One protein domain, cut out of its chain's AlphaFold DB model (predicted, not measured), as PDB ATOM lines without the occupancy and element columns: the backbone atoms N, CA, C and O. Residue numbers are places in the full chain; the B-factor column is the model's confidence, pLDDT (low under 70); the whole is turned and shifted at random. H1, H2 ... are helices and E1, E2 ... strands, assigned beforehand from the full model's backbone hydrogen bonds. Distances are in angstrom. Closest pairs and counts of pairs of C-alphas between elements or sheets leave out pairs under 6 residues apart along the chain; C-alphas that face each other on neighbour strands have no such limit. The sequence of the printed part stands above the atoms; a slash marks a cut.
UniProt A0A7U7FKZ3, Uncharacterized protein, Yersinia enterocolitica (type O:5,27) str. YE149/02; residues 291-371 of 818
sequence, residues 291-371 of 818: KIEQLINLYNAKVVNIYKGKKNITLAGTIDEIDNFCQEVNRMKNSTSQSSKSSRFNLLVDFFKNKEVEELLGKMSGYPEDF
ATOM      1  N   LYS A 291     139.856 172.014 137.624       70.38
ATOM      2  CA  LYS A 291     138.520 171.505 137.294       70.38
ATOM      3  C   LYS A 291     138.528 170.477 136.157       70.38
ATOM      4  O   LYS A 291     137.695 169.574 136.145       70.38
ATOM      5  N   ILE A 292     139.460 170.575 135.212       79.38
ATOM      6  CA  ILE A 292     139.555 169.663 134.062       79.38
ATOM      7  C   ILE A 292     140.203 168.356 134.476       79.38
ATOM      8  O   ILE A 292     139.715 167.287 134.117       79.38
ATOM      9  N   GLU A 293     141.255 168.428 135.289       79.31
ATOM     10  CA  GLU A 293     141.880 167.236 135.853       79.31
ATOM     11  C   GLU A 293     140.865 166.428 136.682       79.31
ATOM     12  O   GLU A 293     140.762 165.208 136.536       79.31
ATOM     13  N   GLN A 294     140.027 167.111 137.472       81.56
ATOM     14  CA  GLN A 294     138.903 166.493 138.182       81.56
ATOM     15  C   GLN A 294     137.902 165.820 137.225       81.56
ATOM     16  O   GLN A 294     137.557 164.656 137.439       81.56
ATOM     17  N   LEU A 295     137.482 166.491 136.145       84.25
ATOM     18  CA  LEU A 295     136.557 165.930 135.149       84.25
ATOM     19  C   LEU A 295     137.126 164.707 134.415       84.25
ATOM     20  O   LEU A 295     136.421 163.708 134.243       84.25
ATOM     21  N   ILE A 296     138.397 164.752 134.009       86.31
ATOM     22  CA  ILE A 296     139.086 163.632 133.353       86.31
ATOM     23  C   ILE A 296     139.181 162.442 134.309       86.31
ATOM     24  O   ILE A 296     138.850 161.315 133.931       86.31
ATOM     25  N   ASN A 297     139.574 162.679 135.562       86.06
ATOM     26  CA  ASN A 297     139.658 161.634 136.580       86.06
ATOM     27  C   ASN A 297     138.290 161.006 136.862       86.06
ATOM     28  O   ASN A 297     138.170 159.779 136.940       86.06
ATOM     29  N   LEU A 298     137.240 161.825 136.934       87.62
ATOM     30  CA  LEU A 298     135.872 161.364 137.132       87.62
ATOM     31  C   LEU A 298     135.368 160.538 135.938       87.62
ATOM     32  O   LEU A 298     134.785 159.469 136.138       87.62
ATOM     33  N   TYR A 299     135.630 160.980 134.703       88.69
ATOM     34  CA  TYR A 299     135.306 160.229 133.487       88.69
ATOM     35  C   TYR A 299     136.042 158.888 133.450       88.69
ATOM     36  O   TYR A 299     135.434 157.843 133.211       88.69
ATOM     37  N   ASN A 300     137.337 158.879 133.766       88.06
ATOM     38  CA  ASN A 300     138.118 157.648 133.821       88.06
ATOM     39  C   ASN A 300     137.561 156.676 134.872       88.06
ATOM     40  O   ASN A 300     137.353 155.499 134.577       88.06
ATOM     41  N   ALA A 301     137.232 157.169 136.067       86.69
ATOM     42  CA  ALA A 301     136.692 156.354 137.150       86.69
ATOM     43  C   ALA A 301     135.292 155.792 136.850       86.69
ATOM     44  O   ALA A 301     135.015 154.636 137.171       86.69
ATOM     45  N   LYS A 302     134.400 156.598 136.260       87.00
ATOM     46  CA  LYS A 302     132.978 156.255 136.078       87.00
ATOM     47  C   LYS A 302     132.653 155.646 134.714       87.00
ATOM     48  O   LYS A 302     131.652 154.946 134.600       87.00
ATOM     49  N   VAL A 303     133.474 155.890 133.694       88.75
ATOM     50  CA  VAL A 303     133.225 155.438 132.318       88.75
ATOM     51  C   VAL A 303     134.290 154.442 131.877       88.75
ATOM     52  O   VAL A 303     133.963 153.289 131.601       88.75
ATOM     53  N   VAL A 304     135.560 154.853 131.839       88.25
ATOM     54  CA  VAL A 304     136.643 154.040 131.254       88.25
ATOM     55  C   VAL A 304     136.904 152.774 132.068       88.25
ATOM     56  O   VAL A 304     136.858 151.678 131.517       88.25
ATOM     57  N   ASN A 305     137.107 152.903 133.380       87.50
ATOM     58  CA  ASN A 305     137.476 151.785 134.254       87.50
ATOM     59  C   ASN A 305     136.345 150.760 134.439       87.50
ATOM     60  O   ASN A 305     136.597 149.600 134.762       87.50
ATOM     61  N   ILE A 306     135.091 151.179 134.241       88.12
ATOM     62  CA  ILE A 306     133.909 150.316 134.385       88.12
ATOM     63  C   ILE A 306     133.584 149.603 133.068       88.12
ATOM     64  O   ILE A 306     133.038 148.493 133.062       88.12
ATOM     65  N   TYR A 307     133.913 150.215 131.932       87.62
ATOM     66  CA  TYR A 307     133.560 149.681 130.630       87.62
ATOM     67  C   TYR A 307     134.420 148.467 130.245       87.62
ATOM     68  O   TYR A 307     135.622 148.561 130.028       87.62
ATOM     69  N   LYS A 308     133.770 147.308 130.078       84.25
ATOM     70  CA  LYS A 308     134.417 146.030 129.707       84.25
ATOM     71  C   LYS A 308     134.296 145.667 128.219       84.25
ATOM     72  O   LYS A 308     134.506 144.517 127.841       84.25
ATOM     73  N   GLY A 309     133.861 146.597 127.368       77.19
ATOM     74  CA  GLY A 309     133.633 146.320 125.946       77.19
ATOM     75  C   GLY A 309     134.885 146.489 125.079       77.19
ATOM     76  O   GLY A 309     135.854 147.123 125.472       77.19
ATOM     77  N   LYS A 310     134.853 145.950 123.851       73.81
ATOM     78  CA  LYS A 310     136.009 145.945 122.927       73.81
ATOM     79  C   LYS A 310     136.285 147.280 122.211       73.81
ATOM     80  O   LYS A 310     137.339 147.437 121.610       73.81
ATOM     81  N   LYS A 311     135.327 148.215 122.195       77.31
ATOM     82  CA  LYS A 311     135.466 149.512 121.497       77.31
ATOM     83  C   LYS A 311     136.151 150.543 122.389       77.31
ATOM     84  O   LYS A 311     135.769 150.650 123.545       77.31
ATOM     85  N   ASN A 312     137.065 151.344 121.846       77.69
ATOM     86  CA  ASN A 312     137.735 152.374 122.637       77.69
ATOM     87  C   ASN A 312     136.734 153.408 123.204       77.69
ATOM     88  O   ASN A 312     135.845 153.876 122.490       77.69
ATOM     89  N   ILE A 313     136.865 153.737 124.489       80.25
ATOM     90  CA  ILE A 313     136.055 154.721 125.223       80.25
ATOM     91  C   ILE A 313     136.925 155.769 125.937       80.25
ATOM     92  O   ILE A 313     136.388 156.670 126.576       80.25
ATOM     93  N   THR A 314     138.254 155.665 125.839       84.69
ATOM     94  CA  THR A 314     139.173 156.657 126.403       84.69
ATOM     95  C   THR A 314     139.086 157.951 125.609       84.69
ATOM     96  O   THR A 314     138.974 157.920 124.383       84.69
ATOM     97  N   LEU A 315     139.183 159.080 126.303       83.69
ATOM     98  CA  LEU A 315     139.334 160.385 125.671       83.69
ATOM     99  C   LEU A 315     140.627 160.404 124.836       83.69
ATOM    100  O   LEU A 315     141.600 159.743 125.205       83.69
ATOM    101  N   ALA A 316     140.630 161.091 123.692       75.94
ATOM    102  CA  ALA A 316     141.804 161.182 122.825       75.94
ATOM    103  C   ALA A 316     142.246 162.638 122.660       75.94
ATOM    104  O   ALA A 316     141.403 163.526 122.601       75.94
ATOM    105  N   GLY A 317     143.553 162.851 122.502       69.31
ATOM    106  CA  GLY A 317     144.142 164.186 122.387       69.31
ATOM    107  C   GLY A 317     144.466 164.816 123.743       69.31
ATOM    108  O   GLY A 317     144.165 164.251 124.794       69.31
ATOM    109  N   THR A 318     145.122 165.973 123.700       74.62
ATOM    110  CA  THR A 318     145.399 166.797 124.882       74.62
ATOM    111  C   THR A 318     144.121 167.553 125.252       74.62
ATOM    112  O   THR A 318     143.554 168.250 124.411       74.62
ATOM    113  N   ILE A 319     143.620 167.360 126.475       79.81
ATOM    114  CA  ILE A 319     142.397 168.004 126.968       79.81
ATOM    115  C   ILE A 319     142.798 169.004 128.040       79.81
ATOM    116  O   ILE A 319     142.918 168.654 129.211       79.81
ATOM    117  N   ASP A 320     142.985 170.241 127.599       76.62
ATOM    118  CA  ASP A 320     143.453 171.337 128.451       76.62
ATOM    119  C   ASP A 320     142.332 172.325 128.809       76.62
ATOM    120  O   ASP A 320     142.522 173.166 129.679       76.62
ATOM    121  N   GLU A 321     141.152 172.201 128.175       78.19
ATOM    122  CA  GLU A 321     139.970 173.058 128.391       78.19
ATOM    123  C   GLU A 321     138.678 172.229 128.568       78.19
ATOM    124  O   GLU A 321     138.542 171.136 128.005       78.19
ATOM    125  N   ILE A 322     137.698 172.755 129.320       75.56
ATOM    126  CA  ILE A 322     136.384 172.105 129.526       75.56
ATOM    127  C   ILE A 322     135.643 171.934 128.186       75.56
ATOM    128  O   ILE A 322     134.969 170.923 127.975       75.56
ATOM    129  N   ASP A 323     135.815 172.869 127.247       72.12
ATOM    130  CA  ASP A 323     135.254 172.769 125.896       72.12
ATOM    131  C   ASP A 323     135.827 171.566 125.131       72.12
ATOM    132  O   ASP A 323     135.067 170.779 124.558       72.12
ATOM    133  N   ASN A 324     137.148 171.358 125.192       78.62
ATOM    134  CA  ASN A 324     137.823 170.212 124.569       78.62
ATOM    135  C   ASN A 324     137.351 168.888 125.187       78.62
ATOM    136  O   ASN A 324     137.072 167.922 124.470       78.62
ATOM    137  N   PHE A 325     137.174 168.863 126.513       84.38
ATOM    138  CA  PHE A 325     136.590 167.722 127.216       84.38
ATOM    139  C   PHE A 325     135.172 167.425 126.709       84.38
ATOM    140  O   PHE A 325     134.858 166.291 126.336       84.38
ATOM    141  N   CYS A 326     134.318 168.446 126.641       79.25
ATOM    142  CA  CYS A 326     132.933 168.315 126.204       79.25
ATOM    143  C   CYS A 326     132.828 167.819 124.749       79.25
ATOM    144  O   CYS A 326     132.015 166.937 124.447       79.25
ATOM    145  N   GLN A 327     133.667 168.335 123.845       76.25
ATOM    146  CA  GLN A 327     133.728 167.899 122.446       76.25
ATOM    147  C   GLN A 327     134.117 166.422 122.315       76.25
ATOM    148  O   GLN A 327     133.449 165.670 121.596       76.25
ATOM    149  N   GLU A 328     135.145 165.973 123.038       82.69
ATOM    150  CA  GLU A 328     135.588 164.577 122.983       82.69
ATOM    151  C   GLU A 328     134.554 163.610 123.568       82.69
ATOM    152  O   GLU A 328     134.294 162.551 122.985       82.69
ATOM    153  N   VAL A 329     133.877 163.977 124.660       83.06
ATOM    154  CA  VAL A 329     132.801 163.134 125.199       83.06
ATOM    155  C   VAL A 329     131.617 163.063 124.227       83.06
ATOM    156  O   VAL A 329     131.076 161.975 123.999       83.06
ATOM    157  N   ASN A 330     131.252 164.167 123.567       77.56
ATOM    158  CA  ASN A 330     130.244 164.154 122.501       77.56
ATOM    159  C   ASN A 330     130.661 163.274 121.320       77.56
ATOM    160  O   ASN A 330     129.844 162.506 120.808       77.56
ATOM    161  N   ARG A 331     131.936 163.297 120.916       80.75
ATOM    162  CA  ARG A 331     132.477 162.398 119.883       80.75
ATOM    163  C   ARG A 331     132.317 160.926 120.279       80.75
ATOM    164  O   ARG A 331     131.862 160.099 119.479       80.75
ATOM    165  N   MET A 332     132.619 160.584 121.533       81.00
ATOM    166  CA  MET A 332     132.436 159.229 122.069       81.00
ATOM    167  C   MET A 332     130.961 158.819 122.114       81.00
ATOM    168  O   MET A 332     130.612 157.702 121.713       81.00
ATOM    169  N   LYS A 333     130.079 159.732 122.526       78.62
ATOM    170  CA  LYS A 333     128.630 159.519 122.540       78.62
ATOM    171  C   LYS A 333     128.073 159.301 121.136       78.62
ATOM    172  O   LYS A 333     127.379 158.317 120.899       78.62
ATOM    173  N   ASN A 334     128.437 160.158 120.187       72.75
ATOM    174  CA  ASN A 334     127.921 160.145 118.816       72.75
ATOM    175  C   ASN A 334     128.479 158.992 117.969       72.75
ATOM    176  O   ASN A 334     127.854 158.587 116.990       72.75
ATOM    177  N   SER A 335     129.616 158.413 118.370       74.50
ATOM    178  CA  SER A 335     130.129 157.147 117.821       74.50
ATOM    179  C   SER A 335     129.488 155.895 118.447       74.50
ATOM    180  O   SER A 335     129.832 154.765 118.084       74.50
ATOM    181  N   THR A 336     128.570 156.064 119.403       73.38
ATOM    182  CA  THR A 336     127.910 154.974 120.128       73.38
ATOM    183  C   THR A 336     126.449 154.840 119.700       73.38
ATOM    184  O   THR A 336     125.728 155.820 119.554       73.38
ATOM    185  N   SER A 337     125.983 153.601 119.510       65.75
ATOM    186  CA  SER A 337     124.558 153.331 119.291       65.75
ATOM    187  C   SER A 337     123.766 153.731 120.540       65.75
ATOM    188  O   SER A 337     124.024 153.193 121.618       65.75
ATOM    189  N   GLN A 338     122.799 154.641 120.385       67.38
ATOM    190  CA  GLN A 338     121.937 155.171 121.455       67.38
ATOM    191  C   GLN A 338     120.857 154.169 121.917       67.38
ATOM    192  O   GLN A 338     119.724 154.527 122.222       67.38
ATOM    193  N   SER A 339     121.180 152.876 121.921       69.94
ATOM    194  CA  SER A 339     120.292 151.831 122.418       69.94
ATOM    195  C   SER A 339     120.468 151.674 123.925       69.94
ATOM    196  O   SER A 339     121.597 151.582 124.402       69.94
ATOM    197  N   SER A 340     119.370 151.498 124.662       64.56
ATOM    198  CA  SER A 340     119.393 151.127 126.087       64.56
ATOM    199  C   SER A 340     120.101 149.791 126.367       64.56
ATOM    200  O   SER A 340     120.455 149.501 127.508       64.56
ATOM    201  N   LYS A 341     120.351 148.978 125.330       75.25
ATOM    202  CA  LYS A 341     121.139 147.739 125.407       75.25
ATOM    203  C   LYS A 341     122.654 147.970 125.302       75.25
ATOM    204  O   LYS A 341     123.428 147.043 125.522       75.25
ATOM    205  N   SER A 342     123.096 149.174 124.936       79.38
ATOM    206  CA  SER A 342     124.513 149.517 124.812       79.38
ATOM    207  C   SER A 342     125.088 149.872 126.182       79.38
ATOM    208  O   SER A 342     124.815 150.941 126.723       79.38
ATOM    209  N   SER A 343     125.941 149.001 126.728       80.75
ATOM    210  CA  SER A 343     126.669 149.276 127.977       80.75
ATOM    211  C   SER A 343     127.524 150.544 127.882       80.75
ATOM    212  O   SER A 343     127.607 151.301 128.843       80.75
ATOM    213  N   ARG A 344     128.092 150.821 126.696       82.38
ATOM    214  CA  ARG A 344     128.831 152.058 126.398       82.38
ATOM    215  C   ARG A 344     127.938 153.294 126.510       82.38
ATOM    216  O   ARG A 344     128.360 154.293 127.074       82.38
ATOM    217  N   PHE A 345     126.717 153.225 125.981       80.06
ATOM    218  CA  PHE A 345     125.776 154.346 126.024       80.06
ATOM    219  C   PHE A 345     125.272 154.598 127.446       80.06
ATOM    220  O   PHE A 345     125.278 155.740 127.887       80.06
ATOM    221  N   ASN A 346     124.912 153.544 128.186       82.06
ATOM    222  CA  ASN A 346     124.409 153.680 129.554       82.06
ATOM    223  C   ASN A 346     125.462 154.273 130.505       82.06
ATOM    224  O   ASN A 346     125.125 155.152 131.286       82.06
ATOM    225  N   LEU A 347     126.736 153.870 130.389       86.19
ATOM    226  CA  LEU A 347     127.820 154.458 131.189       86.19
ATOM    227  C   LEU A 347     128.038 155.940 130.881       86.19
ATOM    228  O   LEU A 347     128.227 156.729 131.801       86.19
ATOM    229  N   LEU A 348     127.975 156.324 129.600       81.94
ATOM    230  CA  LEU A 348     128.025 157.733 129.219       81.94
ATOM    231  C   LEU A 348     126.824 158.480 129.814       81.94
ATOM    232  O   LEU A 348     127.022 159.481 130.483       81.94
ATOM    233  N   VAL A 349     125.598 157.970 129.667       76.31
ATOM    234  CA  VAL A 349     124.388 158.591 130.237       76.31
ATOM    235  C   VAL A 349     124.464 158.734 131.762       76.31
ATOM    236  O   VAL A 349     124.064 159.771 132.284       76.31
ATOM    237  N   ASP A 350     124.966 157.730 132.480       82.44
ATOM    238  CA  ASP A 350     125.086 157.773 133.941       82.44
ATOM    239  C   ASP A 350     126.189 158.723 134.416       82.44
ATOM    240  O   ASP A 350     126.016 159.383 135.441       82.44
ATOM    241  N   PHE A 351     127.281 158.861 133.659       85.69
ATOM    242  CA  PHE A 351     128.306 159.872 133.925       85.69
ATOM    243  C   PHE A 351     127.715 161.288 133.950       85.69
ATOM    244  O   PHE A 351     128.026 162.062 134.851       85.69
ATOM    245  N   PHE A 352     126.779 161.593 133.050       75.44
ATOM    246  CA  PHE A 352     126.112 162.899 132.993       75.44
ATOM    247  C   PHE A 352     125.044 163.137 134.062       75.44
ATOM    248  O   PHE A 352     124.556 164.254 134.185       75.44
ATOM    249  N   LYS A 353     124.683 162.118 134.849       79.19
ATOM    250  CA  LYS A 353     123.845 162.288 136.048       79.19
ATOM    251  C   LYS A 353     124.673 162.612 137.293       79.19
ATOM    252  O   LYS A 353     124.115 162.761 138.379       79.19
ATOM    253  N   ASN A 354     126.002 162.622 137.183       84.56
ATOM    254  CA  ASN A 354     126.853 163.021 138.291       84.56
ATOM    255  C   ASN A 354     126.693 164.528 138.529       84.56
ATOM    256  O   ASN A 354     126.839 165.303 137.591       84.56
ATOM    257  N   LYS A 355     126.442 164.930 139.781       80.81
ATOM    258  CA  LYS A 355     126.246 166.337 140.159       80.81
ATOM    259  C   LYS A 355     127.401 167.245 139.732       80.81
ATOM    260  O   LYS A 355     127.143 168.317 139.210       80.81
ATOM    261  N   GLU A 356     128.648 166.800 139.883       78.81
ATOM    262  CA  GLU A 356     129.839 167.580 139.505       78.81
ATOM    263  C   GLU A 356     129.901 167.823 137.989       78.81
ATOM    264  O   GLU A 356     130.329 168.878 137.528       78.81
ATOM    265  N   VAL A 357     129.428 166.854 137.197       80.81
ATOM    266  CA  VAL A 357     129.337 166.976 135.735       80.81
ATOM    267  C   VAL A 357     128.135 167.827 135.349       80.81
ATOM    268  O   VAL A 357     128.249 168.662 134.463       80.81
ATOM    269  N   GLU A 358     126.995 167.644 136.015       77.25
ATOM    270  CA  GLU A 358     125.764 168.393 135.768       77.25
ATOM    271  C   GLU A 358     125.908 169.879 136.127       77.25
ATOM    272  O   GLU A 358     125.286 170.725 135.492       77.25
ATOM    273  N   GLU A 359     126.741 170.236 137.106       77.94
ATOM    274  CA  GLU A 359     127.054 171.633 137.428       77.94
ATOM    275  C   GLU A 359     127.833 172.338 136.307       77.94
ATOM    276  O   GLU A 359     127.636 173.532 136.084       77.94
ATOM    277  N   LEU A 360     128.672 171.605 135.568       73.75
ATOM    278  CA  LEU A 360     129.574 172.163 134.554       73.75
ATOM    279  C   LEU A 360     129.067 171.989 133.122       73.75
ATOM    280  O   LEU A 360     129.312 172.840 132.272       73.75
ATOM    281  N   LEU A 361     128.359 170.897 132.842       76.75
ATOM    282  CA  LEU A 361     127.876 170.536 131.518       76.75
ATOM    283  C   LEU A 361     126.351 170.442 131.518       76.75
ATOM    284  O   LEU A 361     125.730 169.843 132.395       76.75
ATOM    285  N   GLY A 362     125.734 171.036 130.506       72.31
ATOM    286  CA  GLY A 362     124.315 170.892 130.236       72.31
ATOM    287  C   GLY A 362     124.059 169.909 129.105       72.31
ATOM    288  O   GLY A 362     124.978 169.435 128.433       72.31
ATOM    289  N   LYS A 363     122.782 169.593 128.891       73.50
ATOM    290  CA  LYS A 363     122.342 168.631 127.880       73.50
ATOM    291  C   LYS A 363     121.380 169.301 126.903       73.50
ATOM    292  O   LYS A 363     120.364 169.858 127.312       73.50
ATOM    293  N   MET A 364     121.681 169.229 125.607       66.62
ATOM    294  CA  MET A 364     120.803 169.756 124.563       66.62
ATOM    295  C   MET A 364     119.498 168.966 124.488       66.62
ATOM    296  O   MET A 364     119.458 167.752 124.708       66.62
ATOM    297  N   SER A 365     118.423 169.667 124.138       60.69
ATOM    298  CA  SER A 365     117.131 169.046 123.866       60.69
ATOM    299  C   SER A 365     117.042 168.668 122.390       60.69
ATOM    300  O   SER A 365     117.204 169.522 121.528       60.69
ATOM    301  N   GLY A 366     116.759 167.395 122.099       55.44
ATOM    302  CA  GLY A 366     116.642 166.881 120.728       55.44
ATOM    303  C   GLY A 366     117.882 166.125 120.253       55.44
ATOM    304  O   GLY A 366     118.888 166.113 120.945       55.44
ATOM    305  N   TYR A 367     117.812 165.436 119.111       48.03
ATOM    306  CA  TYR A 367     118.892 164.565 118.631       48.03
ATOM    307  C   TYR A 367     120.070 165.395 118.079       48.03
ATOM    308  O   TYR A 367     119.834 166.312 117.304       48.03
ATOM    309  N   PRO A 368     121.340 165.090 118.410       53.09
ATOM    310  CA  PRO A 368     121.807 163.890 119.104       53.09
ATOM    311  C   PRO A 368     121.820 163.959 120.643       53.09
ATOM    312  O   PRO A 368     122.337 163.027 121.250       53.09
ATOM    313  N   GLU A 369     121.257 164.984 121.283       64.19
ATOM    314  CA  GLU A 369     121.295 165.292 122.729       64.19
ATOM    315  C   GLU A 369     122.720 165.578 123.217       64.19
ATOM    316  O   GLU A 369     123.196 164.985 124.189       64.19
ATOM    317  N   ASP A 370     123.477 166.360 122.444       70.81
ATOM    318  CA  ASP A 370     124.869 166.692 122.762       70.81
ATOM    319  C   ASP A 370     124.984 167.486 124.060       70.81
ATOM    320  O   ASP A 370     124.081 168.214 124.472       70.81
ATOM    321  N   PHE A 371     126.111 167.291 124.726       73.44
ATOM    322  CA  PHE A 371     126.485 168.035 125.910       73.44
ATOM    323  C   PHE A 371     127.106 169.365 125.504       73.44
ATOM    324  O   PHE A 371     127.661 169.494 124.411       73.44
TER     325      PHE A 371
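This is residues 291 to 371 of the 818 residues of an uncharacterized protein of Yersinia enterocolitica (type O:5,27) str. YE149/02 (UniProt A0A7U7FKZ3). Three helices, H1, H2 and H3, stand roughly side by side with their centres in a triangle and few contacts between them; a long link, residues 305 to 321, runs back from the end of H1 to the beginning of H2, and H3 runs back against both. Beyond H3 the short helix H4 turns across its line near the first half of H1, and the strand E1 leads into a last loop, residues 364 to 371, that folds back towards E1. The printed part has 81 residues with four named helices and one named strand, in the order H1, H2, H3, H4, E1, and its class is mostly helix. It is compact, with a radius of gyration of the C-alphas of 11.8 A and spans of 32 by 28 by 22 A.

H1, residues 291 to 304, and H2, residues 322 to 334, only just touch, with 3 pairs of C-alphas within 8 A. The closest C-alphas are those of Ile 292 and Ile 322, 6.0 A apart, and H1 touches H2 with residues 292 to 296 alone, while H2 touches H1 with residues 322 to 325 alone. These two helices run the same way at a shallow tilt of 20 degrees. H3, residues 343 to 351, touches H1 at its residues 299 to 303 alone, the closest C-alphas being those of Val 303 and Leu 347, 5.6 A apart. H1 and H3 run opposite ways at a shallow tilt of 34 degrees, only just short of steep. H2 and H3 are close but not clearly touching, with the C-alphas of Lys 333 and Phe 345 closest at 6.9 A. H4, residues 355 to 360, is close to H1 but not clearly touching it, with the C-alphas of Leu 295 and Val 357 closest at 7.3 A. H3 and H4 are about perpendicular, at 79 degrees. E1, residues 361 to 363, pairs with no named strand, and its C-alpha nearest to H2 is that of Leu 361, 7.7 A from that of Cys 326. H1 and E1 are apart. In H1, H2 and H3 every O i to N i+4 pair is within hydrogen-bond range; in H4 it is 1 of 2.

H1 begins at C-alpha 291 (138.520, 171.505, 137.294) and is 18.6 A long. H2 is 18.1 A long and begins at C-alpha 322 (136.384, 172.105, 129.526). H3 is 12.3 A long, H4 8.7 A and E1 6.9 A, ending at C-alpha 363 (122.342, 168.631, 127.880).

The C-alphas of Asp 320 and Lys 341 are the two farthest apart, at 32.6 A. The printed part has no cut. The link from H1 to H2 is long, with 17 residues. The mean pLDDT of the printed part is 77.7; it is under 70 at residue 317, residues 337 to 340 and residues 364 to 369.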